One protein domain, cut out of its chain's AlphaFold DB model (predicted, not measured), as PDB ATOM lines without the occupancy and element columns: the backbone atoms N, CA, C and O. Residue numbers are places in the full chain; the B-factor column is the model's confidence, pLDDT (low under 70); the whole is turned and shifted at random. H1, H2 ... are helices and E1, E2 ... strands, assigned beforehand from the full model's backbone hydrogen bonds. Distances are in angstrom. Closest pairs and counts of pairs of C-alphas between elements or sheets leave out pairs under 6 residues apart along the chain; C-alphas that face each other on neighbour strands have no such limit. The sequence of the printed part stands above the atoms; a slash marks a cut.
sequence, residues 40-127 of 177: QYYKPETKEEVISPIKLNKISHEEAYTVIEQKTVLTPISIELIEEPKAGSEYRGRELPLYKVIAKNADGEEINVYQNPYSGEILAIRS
ATOM      1  N   GLN A  40      27.130  53.176  16.029       93.75
ATOM      2  CA  GLN A  40      27.896  54.215  16.727       93.75
ATOM      3  C   GLN A  40      28.637  53.734  17.989       93.75
ATOM      4  O   GLN A  40      29.534  54.428  18.458       93.75
ATOM      5  N   TYR A  41      28.271  52.579  18.555       95.44
ATOM      6  CA  TYR A  41      28.943  52.027  19.733       95.44
ATOM      7  C   TYR A  41      30.115  51.105  19.380       95.44
ATOM      8  O   TYR A  41      30.904  50.777  20.267       95.44
ATOM      9  N   TYR A  42      30.250  50.681  18.121       94.38
ATOM     10  CA  TYR A  42      31.385  49.871  17.685       94.38
ATOM     11  C   TYR A  42      32.633  50.732  17.503       94.38
ATOM     12  O   TYR A  42      32.565  51.873  17.044       94.38
ATOM     13  N   LYS A  43      33.798  50.166  17.820       92.88
ATOM     14  CA  LYS A  43      35.076  50.791  17.477       92.88
ATOM     15  C   LYS A  43      35.329  50.678  15.962       92.88
ATOM     16  O   LYS A  43      34.954  49.672  15.358       92.88
ATOM     17  N   PRO A  44      35.984  51.676  15.340       80.94
ATOM     18  CA  PRO A  44      36.145  51.761  13.884       80.94
ATOM     19  C   PRO A  44      36.940  50.616  13.219       80.94
ATOM     20  O   PRO A  44      36.903  50.512  11.998       80.94
ATOM     21  N   GLU A  45      37.609  49.738  13.977       65.31
ATOM     22  CA  GLU A  45      38.524  48.712  13.440       65.31
ATOM     23  C   GLU A  45      38.048  47.251  13.561       65.31
ATOM     24  O   GLU A  45      38.839  46.337  13.371       65.31
ATOM     25  N   THR A  46      36.775  46.958  13.851       58.94
ATOM     26  CA  THR A  46      36.349  45.548  14.039       58.94
ATOM     27  C   THR A  46      35.170  45.132  13.162       58.94
ATOM     28  O   THR A  46      34.134  44.691  13.652       58.94
ATOM     29  N   LYS A  47      35.342  45.247  11.837       53.56
ATOM     30  CA  LYS A  47      34.484  44.596  10.821       53.56
ATOM     31  C   LYS A  47      35.124  43.347  10.200       53.56
ATOM     32  O   LYS A  47      34.734  42.938   9.112       53.56
ATOM     33  N   GLU A  48      36.097  42.731  10.864       53.28
ATOM     34  CA  GLU A  48      36.555  41.405  10.454       53.28
ATOM     35  C   GLU A  48      35.664  40.339  11.101       53.28
ATOM     36  O   GLU A  48      35.643  40.169  12.324       53.28
ATOM     37  N   GLU A  49      34.910  39.627  10.260       53.22
ATOM     38  CA  GLU A  49      34.322  38.329  10.588       53.22
ATOM     39  C   GLU A  49      35.468  37.338  10.820       53.22
ATOM     40  O   GLU A  49      35.866  36.573   9.942       53.22
ATOM     41  N   VAL A  50      36.053  37.365  12.017       50.78
ATOM     42  CA  VAL A  50      36.892  36.259  12.465       50.78
ATOM     43  C   VAL A  50      35.950  35.072  12.616       50.78
ATOM     44  O   VAL A  50      35.155  35.025  13.557       50.78
ATOM     45  N   ILE A  51      36.014  34.135  11.667       49.75
ATOM     46  CA  ILE A  51      35.405  32.810  11.787       49.75
ATOM     47  C   ILE A  51      36.094  32.134  12.975       49.75
ATOM     48  O   ILE A  51      37.094  31.432  12.831       49.75
ATOM     49  N   SER A  52      35.597  32.406  14.179       57.41
ATOM     50  CA  SER A  52      35.978  31.651  15.360       57.41
ATOM     51  C   SER A  52      35.483  30.223  15.155       57.41
ATOM     52  O   SER A  52      34.330  30.036  14.750       57.41
ATOM     53  N   PRO A  53      36.315  29.203  15.421       60.12
ATOM     54  CA  PRO A  53      35.835  27.831  15.434       60.12
ATOM     55  C   PRO A  53      34.620  27.763  16.361       60.12
ATOM     56  O   PRO A  53      34.644  28.360  17.440       60.12
ATOM     57  N   ILE A  54      33.561  27.074  15.927       58.03
ATOM     58  CA  ILE A  54      32.347  26.870  16.725       58.03
ATOM     59  C   ILE A  54      32.786  26.281  18.069       58.03
ATOM     60  O   ILE A  54      33.137  25.102  18.161       58.03
ATOM     61  N   LYS A  55      32.826  27.114  19.113       66.69
ATOM     62  CA  LYS A  55      33.092  26.646  20.465       66.69
ATOM     63  C   LYS A  55      31.865  25.852  20.890       66.69
ATOM     64  O   LYS A  55      30.760  26.378  20.931       66.69
ATOM     65  N   LEU A  56      32.068  24.575  21.205       71.06
ATOM     66  CA  LEU A  56      31.003  23.697  21.699       71.06
ATOM     67  C   LEU A  56      30.499  24.121  23.090       71.06
ATOM     68  O   LEU A  56      29.390  23.766  23.477       71.06
ATOM     69  N   ASN A  57      31.299  24.898  23.828       86.69
ATOM     70  CA  ASN A  57      30.989  25.368  25.174       86.69
ATOM     71  C   ASN A  57      30.693  26.870  25.178       86.69
ATOM     72  O   ASN A  57      31.329  27.627  24.440       86.69
ATOM     73  N   LYS A  58      29.767  27.288  26.052       90.44
ATOM     74  CA  LYS A  58      29.481  28.705  26.300       90.44
ATOM     75  C   LYS A  58      30.749  29.407  26.816       90.44
ATOM     76  O   LYS A  58      31.463  28.844  27.650       90.44
ATOM     77  N   ILE A  59      31.025  30.611  26.322       92.06
ATOM     78  CA  ILE A  59      32.117  31.462  26.807       92.06
ATOM     79  C   ILE A  59      31.850  31.889  28.253       92.06
ATOM     80  O   ILE A  59      30.701  31.946  28.695       92.06
ATOM     81  N   SER A  60      32.905  32.175  29.014       93.75
ATOM     82  CA  SER A  60      32.738  32.676  30.381       93.75
ATOM     83  C   SER A  60      32.189  34.109  30.379       93.75
ATOM     84  O   SER A  60      32.313  34.836  29.395       93.75
ATOM     85  N   HIS A  61      31.615  34.543  31.503       93.81
ATOM     86  CA  HIS A  61      31.151  35.926  31.664       93.81
ATOM     87  C   HIS A  61      32.288  36.952  31.474       93.81
ATOM     88  O   HIS A  61      32.086  37.980  30.836       93.81
ATOM     89  N   GLU A  62      33.497  36.636  31.944       93.50
ATOM     90  CA  GLU A  62      34.695  37.468  31.744       93.50
ATOM     91  C   GLU A  62      35.090  37.565  30.262       93.50
ATOM     92  O   GLU A  62      35.447  38.633  29.762       93.50
ATOM     93  N   GLU A  63      34.990  36.454  29.525       92.88
ATOM     94  CA  GLU A  63      35.259  36.433  28.087       92.88
ATOM     95  C   GLU A  63      34.202  37.244  27.319       92.88
ATOM     96  O   GLU A  63      34.552  38.034  26.440       92.88
ATOM     97  N   ALA A  64      32.926  37.126  27.697       94.25
ATOM     98  CA  ALA A  64      31.836  37.925  27.139       94.25
ATOM     99  C   ALA A  64      32.081  39.435  27.310       94.25
ATOM    100  O   ALA A  64      31.968  40.193  26.341       94.25
ATOM    101  N   TYR A  65      32.478  39.861  28.513       96.12
ATOM    102  CA  TYR A  65      32.835  41.251  28.811       96.12
ATOM    103  C   TYR A  65      34.034  41.725  28.002       96.12
ATOM    104  O   TYR A  65      33.958  42.774  27.362       96.12
ATOM    105  N   THR A  66      35.088  40.913  27.940       94.62
ATOM    106  CA  THR A  66      36.297  41.226  27.169       94.62
ATOM    107  C   THR A  66      35.964  41.497  25.701       94.62
ATOM    108  O   THR A  66      36.444  42.471  25.124       94.62
ATOM    109  N   VAL A  67      35.102  40.681  25.085       93.19
ATOM    110  CA  VAL A  67      34.705  40.887  23.683       93.19
ATOM    111  C   VAL A  67      33.945  42.206  23.496       93.19
ATOM    112  O   VAL A  67      34.175  42.904  22.507       93.19
ATOM    113  N   ILE A  68      33.068  42.575  24.434       94.50
ATOM    114  CA  ILE A  68      32.326  43.843  24.378       94.50
ATOM    115  C   ILE A  68      33.280  45.029  24.522       94.50
ATOM    116  O   ILE A  68      33.231  45.941  23.697       94.50
ATOM    117  N   GLU A  69      34.184  45.002  25.496       94.88
ATOM    118  CA  GLU A  69      35.169  46.065  25.718       94.88
ATOM    119  C   GLU A  69      36.153  46.202  24.554       94.88
ATOM    120  O   GLU A  69      36.600  47.305  24.240       94.88
ATOM    121  N   GLN A  70      36.493  45.102  23.879       93.19
ATOM    122  CA  GLN A  70      37.354  45.128  22.699       93.19
ATOM    123  C   GLN A  70      36.632  45.723  21.490       93.19
ATOM    124  O   GLN A  70      37.178  46.627  20.859       93.19
ATOM    125  N   LYS A  71      35.408  45.266  21.193       93.25
ATOM    126  CA  LYS A  71      34.663  45.639  19.976       93.25
ATOM    127  C   LYS A  71      33.896  46.954  20.085       93.25
ATOM    128  O   LYS A  71      33.567  47.551  19.060       93.25
ATOM    129  N   THR A  72      33.584  47.406  21.297       95.38
ATOM    130  CA  THR A  72      32.704  48.556  21.536       95.38
ATOM    131  C   THR A  72      33.321  49.562  22.496       95.38
ATOM    132  O   THR A  72      34.292  49.273  23.190       95.38
ATOM    133  N   VAL A  73      32.753  50.765  22.541       95.56
ATOM    134  CA  VAL A  73      33.099  51.806  23.527       95.56
ATOM    135  C   VAL A  73      32.315  51.670  24.842       95.56
ATOM    136  O   VAL A  73      32.301  52.599  25.645       95.56
ATOM    137  N   LEU A  74      31.605  50.554  25.036       96.81
ATOM    138  CA  LEU A  74      30.703  50.334  26.162       96.81
ATOM    139  C   LEU A  74      31.411  49.617  27.315       96.81
ATOM    140  O   LEU A  74      32.227  48.725  27.087       96.81
ATOM    141  N   THR A  75      31.018  49.949  28.543       97.38
ATOM    142  CA  THR A  75      31.509  49.301  29.764       97.38
ATOM    143  C   THR A  75      30.460  48.321  30.293       97.38
ATOM    144  O   THR A  75      29.394  48.775  30.726       97.38
ATOM    145  N   PRO A  76      30.700  46.998  30.259       97.31
ATOM    146  CA  PRO A  76      29.752  46.000  30.751       97.31
ATOM    147  C   PRO A  76      29.588  46.060  32.280       97.31
ATOM    148  O   PRO A  76      30.511  46.415  33.008       97.31
ATOM    149  N   ILE A  77      28.391  45.730  32.773       97.00
ATOM    150  CA  ILE A  77      28.008  45.834  34.195       97.00
ATOM    151  C   ILE A  77      27.480  44.504  34.714       97.00
ATOM    152  O   ILE A  77      27.905  44.017  35.760       97.00
ATOM    153  N   SER A  78      26.507  43.940  34.008       97.31
ATOM    154  CA  SER A  78      25.866  42.689  34.386       97.31
ATOM    155  C   SER A  78      25.517  41.884  33.150       97.31
ATOM    156  O   SER A  78      25.367  42.425  32.055       97.31
ATOM    157  N   ILE A  79      25.387  40.579  33.336       97.19
ATOM    158  CA  ILE A  79      25.121  39.617  32.278       97.19
ATOM    159  C   ILE A  79      24.053  38.640  32.748       97.19
ATOM    160  O   ILE A  79      24.085  38.137  33.870       97.19
ATOM    161  N   GLU A  80      23.089  38.402  31.873       96.88
ATOM    162  CA  GLU A  80      21.973  37.491  32.073       96.88
ATOM    163  C   GLU A  80      21.922  36.523  30.888       96.88
ATOM    164  O   GLU A  80      22.020  36.937  29.731       96.88
ATOM    165  N   LEU A  81      21.772  35.230  31.169       96.75
ATOM    166  CA  LEU A  81      21.564  34.215  30.143       96.75
ATOM    167  C   LEU A  81      20.068  34.086  29.851       96.75
ATOM    168  O   LEU A  81      19.272  33.800  30.741       96.75
ATOM    169  N   ILE A  82      19.705  34.262  28.589       96.50
ATOM    170  CA  ILE A  82      18.343  34.130  28.086       96.50
ATOM    171  C   ILE A  82      18.245  32.818  27.323       96.50
ATOM    172  O   ILE A  82      18.932  32.628  26.320       96.50
ATOM    173  N   GLU A  83      17.375  31.927  27.785       95.25
ATOM    174  CA  GLU A  83      17.154  30.613  27.164       95.25
ATOM    175  C   GLU A  83      15.758  30.483  26.549       95.25
ATOM    176  O   GLU A  83      15.554  29.665  25.655       95.25
ATOM    177  N   GLU A  84      14.820  31.333  26.966       94.31
ATOM    178  CA  GLU A  84      13.429  31.278  26.527       94.31
ATOM    179  C   GLU A  84      13.035  32.512  25.708       94.31
ATOM    180  O   GLU A  84      13.422  33.641  26.038       94.31
ATOM    181  N   PRO A  85      12.237  32.332  24.642       92.56
ATOM    182  CA  PRO A  85      11.718  33.448  23.877       92.56
ATOM    183  C   PRO A  85      10.639  34.184  24.678       92.56
ATOM    184  O   PRO A  85       9.735  33.580  25.251       92.56
ATOM    185  N   LYS A  86      10.687  35.519  24.652       91.62
ATOM    186  CA  LYS A  86       9.653  36.382  25.236       91.62
ATOM    187  C   LYS A  86       9.061  37.308  24.178       91.62
ATOM    188  O   LYS A  86       9.793  38.066  23.533       91.62
ATOM    189  N   ALA A  87       7.736  37.285  24.042       87.12
ATOM    190  CA  ALA A  87       7.004  38.176  23.144       87.12
ATOM    191  C   ALA A  87       7.272  39.654  23.482       87.12
ATOM    192  O   ALA A  87       7.334  40.037  24.653       87.12
ATOM    193  N   GLY A  88       7.462  40.479  22.449       85.56
ATOM    194  CA  GLY A  88       7.768  41.907  22.594       85.56
ATOM    195  C   GLY A  88       9.163  42.224  23.152       85.56
ATOM    196  O   GLY A  88       9.435  43.377  23.481       85.56
ATOM    197  N   SER A  89      10.053  41.235  23.279       92.50
ATOM    198  CA  SER A  89      11.425  41.455  23.751       92.50
ATOM    199  C   SER A  89      12.298  42.207  22.737       92.50
ATOM    200  O   SER A  89      12.026  42.233  21.537       92.50
ATOM    201  N   GLU A  90      13.396  42.807  23.209       93.88
ATOM    202  CA  GLU A  90      14.366  43.502  22.342       93.88
ATOM    203  C   GLU A  90      15.258  42.537  21.530       93.88
ATOM    204  O   GLU A  90      15.961  42.961  20.605       93.88
ATOM    205  N   TYR A  91      15.213  41.243  21.876       92.75
ATOM    206  CA  TYR A  91      15.973  40.145  21.268       92.75
ATOM    207  C   TYR A  91      15.117  39.197  20.422       92.75
ATOM    208  O   TYR A  91      15.603  38.158  19.980       92.75
ATOM    209  N   ARG A  92      13.845  39.526  20.187       90.31
ATOM    210  CA  ARG A  92      12.965  38.744  19.309       90.31
ATOM    211  C   ARG A  92      13.578  38.541  17.913       90.31
ATOM    212  O   ARG A  92      14.314  39.398  17.418       90.31
ATOM    213  N   GLY A  93      13.287  37.389  17.306       86.19
ATOM    214  CA  GLY A  93      13.840  36.984  16.006       86.19
ATOM    215  C   GLY A  93      15.310  36.541  16.036       86.19
ATOM    216  O   GLY A  93      15.931  36.428  14.981       86.19
ATOM    217  N   ARG A  94      15.897  36.323  17.221       90.25
ATOM    218  CA  ARG A  94      17.264  35.813  17.388       90.25
ATOM    219  C   ARG A  94      17.263  34.371  17.884       90.25
ATOM    220  O   ARG A  94      16.356  33.956  18.601       90.25
ATOM    221  N   GLU A  95      18.305  33.638  17.510       91.25
ATOM    222  CA  GLU A  95      18.545  32.284  18.001       91.25
ATOM    223  C   GLU A  95      18.937  32.321  19.481       91.25
ATOM    224  O   GLU A  95      19.723  33.168  19.906       91.25
ATOM    225  N   LEU A  96      18.359  31.409  20.260       93.62
ATOM    226  CA  LEU A  96      18.623  31.237  21.685       93.62
ATOM    227  C   LEU A  96      19.538  30.019  21.895       93.62
ATOM    228  O   LEU A  96      19.474  29.075  21.104       93.62
ATOM    229  N   PRO A  97      20.350  29.982  22.967       95.12
ATOM    230  CA  PRO A  97      20.436  30.961  24.054       95.12
ATOM    231  C   PRO A  97      21.223  32.237  23.701       95.12
ATOM    232  O   PRO A  97      22.039  32.237  22.786       95.12
ATOM    233  N   LEU A  98      21.012  33.312  24.471       96.19
ATOM    234  CA  LEU A  98      21.675  34.615  24.316       96.19
ATOM    235  C   LEU A  98      22.234  35.131  25.638       96.19
ATOM    236  O   LEU A  98      21.568  35.035  26.666       96.19
ATOM    237  N   TYR A  99      23.400  35.773  25.605       97.31
ATOM    238  CA  TYR A  99      23.808  36.655  26.693       97.31
ATOM    239  C   TYR A  99      23.232  38.047  26.477       97.31
ATOM    240  O   TYR A  99      23.443  38.666  25.434       97.31
ATOM    241  N   LYS A 100      22.511  38.548  27.477       97.94
ATOM    242  CA  LYS A 100      22.112  39.946  27.591       97.94
ATOM    243  C   LYS A 100      23.052  40.620  28.574       97.94
ATOM    244  O   LYS A 100      22.962  40.395  29.778       97.94
ATOM    245  N   VAL A 101      23.932  41.456  28.048       98.00
ATOM    246  CA  VAL A 101      24.862  42.259  28.832       98.00
ATOM    247  C   VAL A 101      24.314  43.670  28.959       98.00
ATOM    248  O   VAL A 101      24.078  44.340  27.956       98.00
ATOM    249  N   ILE A 102      24.102  44.132  30.187       98.00
ATOM    250  CA  ILE A 102      23.815  45.539  30.464       98.00
ATOM    251  C   ILE A 102      25.157  46.257  30.519       98.00
ATOM    252  O   ILE A 102      26.029  45.882  31.301       98.00
ATOM    253  N   ALA A 103      25.323  47.278  29.685       97.75
ATOM    254  CA  ALA A 103      26.530  48.085  29.605       97.75
ATOM    255  C   ALA A 103      26.196  49.578  29.695       97.75
ATOM    256  O   ALA A 103      25.058  49.982  29.452       97.75
ATOM    257  N   LYS A 104      27.183  50.407  30.034       97.69
ATOM    258  CA  LYS A 104      27.071  51.870  30.030       97.69
ATOM    259  C   LYS A 104      27.919  52.495  28.934       97.69
ATOM    260  O   LYS A 104      29.008  52.009  28.640       97.69
ATOM    261  N   ASN A 105      27.421  53.579  28.348       95.75
ATOM    262  CA  ASN A 105      28.229  54.462  27.509       95.75
ATOM    263  C   ASN A 105      28.934  55.542  28.355       95.75
ATOM    264  O   ASN A 105      28.772  55.605  29.575       95.75
ATOM    265  N   ALA A 106      29.708  56.407  27.692       92.69
ATOM    266  CA  ALA A 106      30.421  57.517  28.330       92.69
ATOM    267  C   ALA A 106      29.490  58.508  29.058       92.69
ATOM    268  O   ALA A 106      29.893  59.102  30.055       92.69
ATOM    269  N   ASP A 107      28.245  58.636  28.598       92.94
ATOM    270  CA  ASP A 107      27.223  59.511  29.181       92.94
ATOM    271  C   ASP A 107      26.472  58.858  30.361       92.94
ATOM    272  O   ASP A 107      25.616  59.480  30.990       92.94
ATOM    273  N   GLY A 108      26.792  57.601  30.689       93.56
ATOM    274  CA  GLY A 108      26.171  56.843  31.775       93.56
ATOM    275  C   GLY A 108      24.813  56.221  31.433       93.56
ATOM    276  O   GLY A 108      24.153  55.687  32.327       93.56
ATOM    277  N   GLU A 109      24.399  56.254  30.167       95.06
ATOM    278  CA  GLU A 109      23.172  55.626  29.681       95.06
ATOM    279  C   GLU A 109      23.314  54.104  29.614       95.06
ATOM    280  O   GLU A 109      24.337  53.573  29.180       95.06
ATOM    281  N   GLU A 110      22.252  53.396  29.999       96.69
ATOM    282  CA  GLU A 110      22.210  51.937  29.953       96.69
ATOM    283  C   GLU A 110      21.842  51.413  28.562       96.69
ATOM    284  O   GLU A 110      20.807  51.755  27.976       96.69
ATOM    285  N   ILE A 111      22.683  50.509  28.071       97.75
ATOM    286  CA  ILE A 111      22.605  49.885  26.759       97.75
ATOM    287  C   ILE A 111      22.555  48.369  26.946       97.75
ATOM    288  O   ILE A 111      23.401  47.791  27.627       97.75
ATOM    289  N   ASN A 112      21.582  47.713  26.315       98.00
ATOM    290  CA  ASN A 112      21.532  46.256  26.287       98.00
ATOM    291  C   ASN A 112      22.333  45.755  25.083       98.00
ATOM    292  O   ASN A 112      22.036  46.103  23.939       98.00
ATOM    293  N   VAL A 113      23.324  44.912  25.333       97.88
ATOM    294  CA  VAL A 113      24.126  44.241  24.313       97.88
ATOM    295  C   VAL A 113      23.744  42.769  24.306       97.88
ATOM    296  O   VAL A 113      23.830  42.088  25.323       97.88
ATOM    297  N   TYR A 114      23.294  42.279  23.157       97.44
ATOM    298  CA  TYR A 114      22.950  40.878  22.954       97.44
ATOM    299  C   TYR A 114      24.092  40.178  22.241       97.44
ATOM    300  O   TYR A 114      24.496  40.599  21.155       97.44
ATOM    301  N   GLN A 115      24.585  39.107  22.846       95.44
ATOM    302  CA  GLN A 115      25.747  38.369  22.382       95.44
ATOM    303  C   GLN A 115      25.426  36.880  22.248       95.44
ATOM    304  O   GLN A 115      24.699  36.310  23.066       95.44
ATOM    305  N   ASN A 116      25.987  36.241  21.223       94.62
ATOM    306  CA  ASN A 116      25.972  34.792  21.095       94.62
ATOM    307  C   ASN A 116      26.868  34.177  22.194       94.62
ATOM    308  O   ASN A 116      28.064  34.481  22.236       94.62
ATOM    309  N   PRO A 117      26.340  33.300  23.063       93.62
ATOM    310  CA  PRO A 117      27.085  32.764  24.195       93.62
ATOM    311  C   PRO A 117      28.152  31.741  23.794       93.62
ATOM    312  O   PRO A 117      28.951  31.368  24.638       93.62
ATOM    313  N   TYR A 118      28.192  31.273  22.545       91.44
ATOM    314  CA  TYR A 118      29.198  30.326  22.051       91.44
ATOM    315  C   TYR A 118      30.298  31.027  21.250       91.44
ATOM    316  O   TYR A 118      31.480  30.766  21.462       91.44
ATOM    317  N   SER A 119      29.932  31.935  20.338       89.31
ATOM    318  CA  SER A 119      30.904  32.632  19.481       89.31
ATOM    319  C   SER A 119      31.428  33.944  20.076       89.31
ATOM    320  O   SER A 119      32.460  34.440  19.630       89.31
ATOM    321  N   GLY A 120      30.723  34.535  21.047       90.19
ATOM    322  CA  GLY A 120      30.999  35.890  21.534       90.19
ATOM    323  C   GLY A 120      30.595  36.992  20.547       90.19
ATOM    324  O   GLY A 120      30.865  38.170  20.778       90.19
ATOM    325  N   GLU A 121      29.945  36.653  19.434       91.38
ATOM    326  CA  GLU A 121      29.486  37.629  18.449       91.38
ATOM    327  C   GLU A 121      28.410  38.552  19.031       91.38
ATOM    328  O   GLU A 121      27.449  38.091  19.646       91.38
ATOM    329  N   ILE A 122      28.551  39.862  18.810       94.75
ATOM    330  CA  ILE A 122      27.539  40.847  19.198       94.75
ATOM    331  C   ILE A 122      26.440  40.846  18.133       94.75
ATOM    332  O   ILE A 122      26.635  41.314  17.017       94.75
ATOM    333  N   LEU A 123      25.266  40.335  18.494       94.81
ATOM    334  CA  LEU A 123      24.126  40.162  17.593       94.81
ATOM    335  C   LEU A 123      23.228  41.400  17.528       94.81
ATOM    336  O   LEU A 123      22.515  41.618  16.541       94.81
ATOM    337  N   ALA A 124      23.185  42.189  18.601       95.50
ATOM    338  CA  ALA A 124      22.440  43.439  18.638       95.50
ATOM    339  C   ALA A 124      22.916  44.346  19.770       95.50
ATOM    340  O   ALA A 124      23.256  43.883  20.854       95.50
ATOM    341  N   ILE A 125      22.825  45.652  19.537       97.06
ATOM    342  CA  ILE A 125      22.953  46.677  20.568       97.06
ATOM    343  C   ILE A 125      21.620  47.435  20.618       97.06
ATOM    344  O   ILE A 125      21.058  47.795  19.580       97.06
ATOM    345  N   ARG A 126      21.060  47.606  21.816       97.06
ATOM    346  CA  ARG A 126      19.720  48.159  22.050       97.06
ATOM    347  C   ARG A 126      19.801  49.306  23.050       97.06
ATOM    348  O   ARG A 126      20.012  49.106  24.245       97.06
ATOM    349  N   SER A 127      19.651  50.516  22.522       96.88
ATOM    350  CA  SER A 127      19.676  51.779  23.263       96.88
ATOM    351  C   SER A 127      18.268  52.347  23.471       96.88
ATOM    352  O   SER A 127      17.284  51.853  22.911       96.88
TER     353      SER A 127
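What this domain is: This is residues 40 to 127 of the 177 residues of an uncharacterized protein of Gammaproteobacteria bacterium (UniProt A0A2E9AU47). Picture a strongly twisted wall of four antiparallel strands, E1 to E4, each folding back beside the one before, with a single helix, H1, crossing over one face. A long stretch with no named element, residues 40 to 60, loops round the outside on the helix's side before H1 begins, and a second one, residues 83 to 97, makes a wide loop between E1 and E2. The printed part has 88 residues, with one named helix followed by four named strands, in the order H1, E1, E2, E3, E4; the sheet's order is E1 - E2 - E3 - E4. The class is mixed, helices and strands, with under half of the residues in named elements. The whole is compact, with a radius of gyration of the C-alphas of 12.6 A and spans of 32 by 32 by 21 A.

How they stand to each other: Going along from residue 40, you first reach H1, residues 61 to 71, where every O i to N i+4 pair is within hydrogen-bond range. Next come E1, residues 75 to 82, E2, residues 98 to 104, E3, residues 110 to 115, and E4, residues 122 to 126. They form a meander, each strand the antiparallel neighbour of the one before, and each successive pair is a hairpin. Between E1 and E2, at 156 degrees, look at N 80 and O 100, 2.9 A apart. Between E2 and E3, at 152 degrees, find N 101 and O 113, 2.8 A apart. Between E3 and E4, at 157 degrees, find N 114 and O 124, 2.8 A apart. The edge strands E1 and E4 are apart. H1 is on one face of this sheet, giving two layers, at a height over the sheet of 7.7 A. It lies over E2 and runs across the strands, only just, at 62 degrees to E2 on the local plane. The closest C-alphas of H1 and E1 are those of Tyr 65 and Pro 76, 6.0 A apart.

Where its parts are: Find C-alpha 61 at (31.151, 35.926, 31.664); from there H1 runs 15.6 A to C-alpha 71. E1 starts at C-alpha 75, (31.509, 49.301, 29.764), bends by 59 degrees at residue 78 and measures 20.2 A. E2 spans 19.0 A and E3 15.9 A. E4 ends at C-alpha 126, (19.720, 48.159, 22.050).

The domain as a whole: The two C-alphas farthest apart are those of Leu 56 and Asp 107, at 36.8 A. The printed part has no cut. The link E1 to E2 is long, with 15 residues. Mean pLDDT of the printed part is 89.2; look for values under 70 in residues 45 to 55.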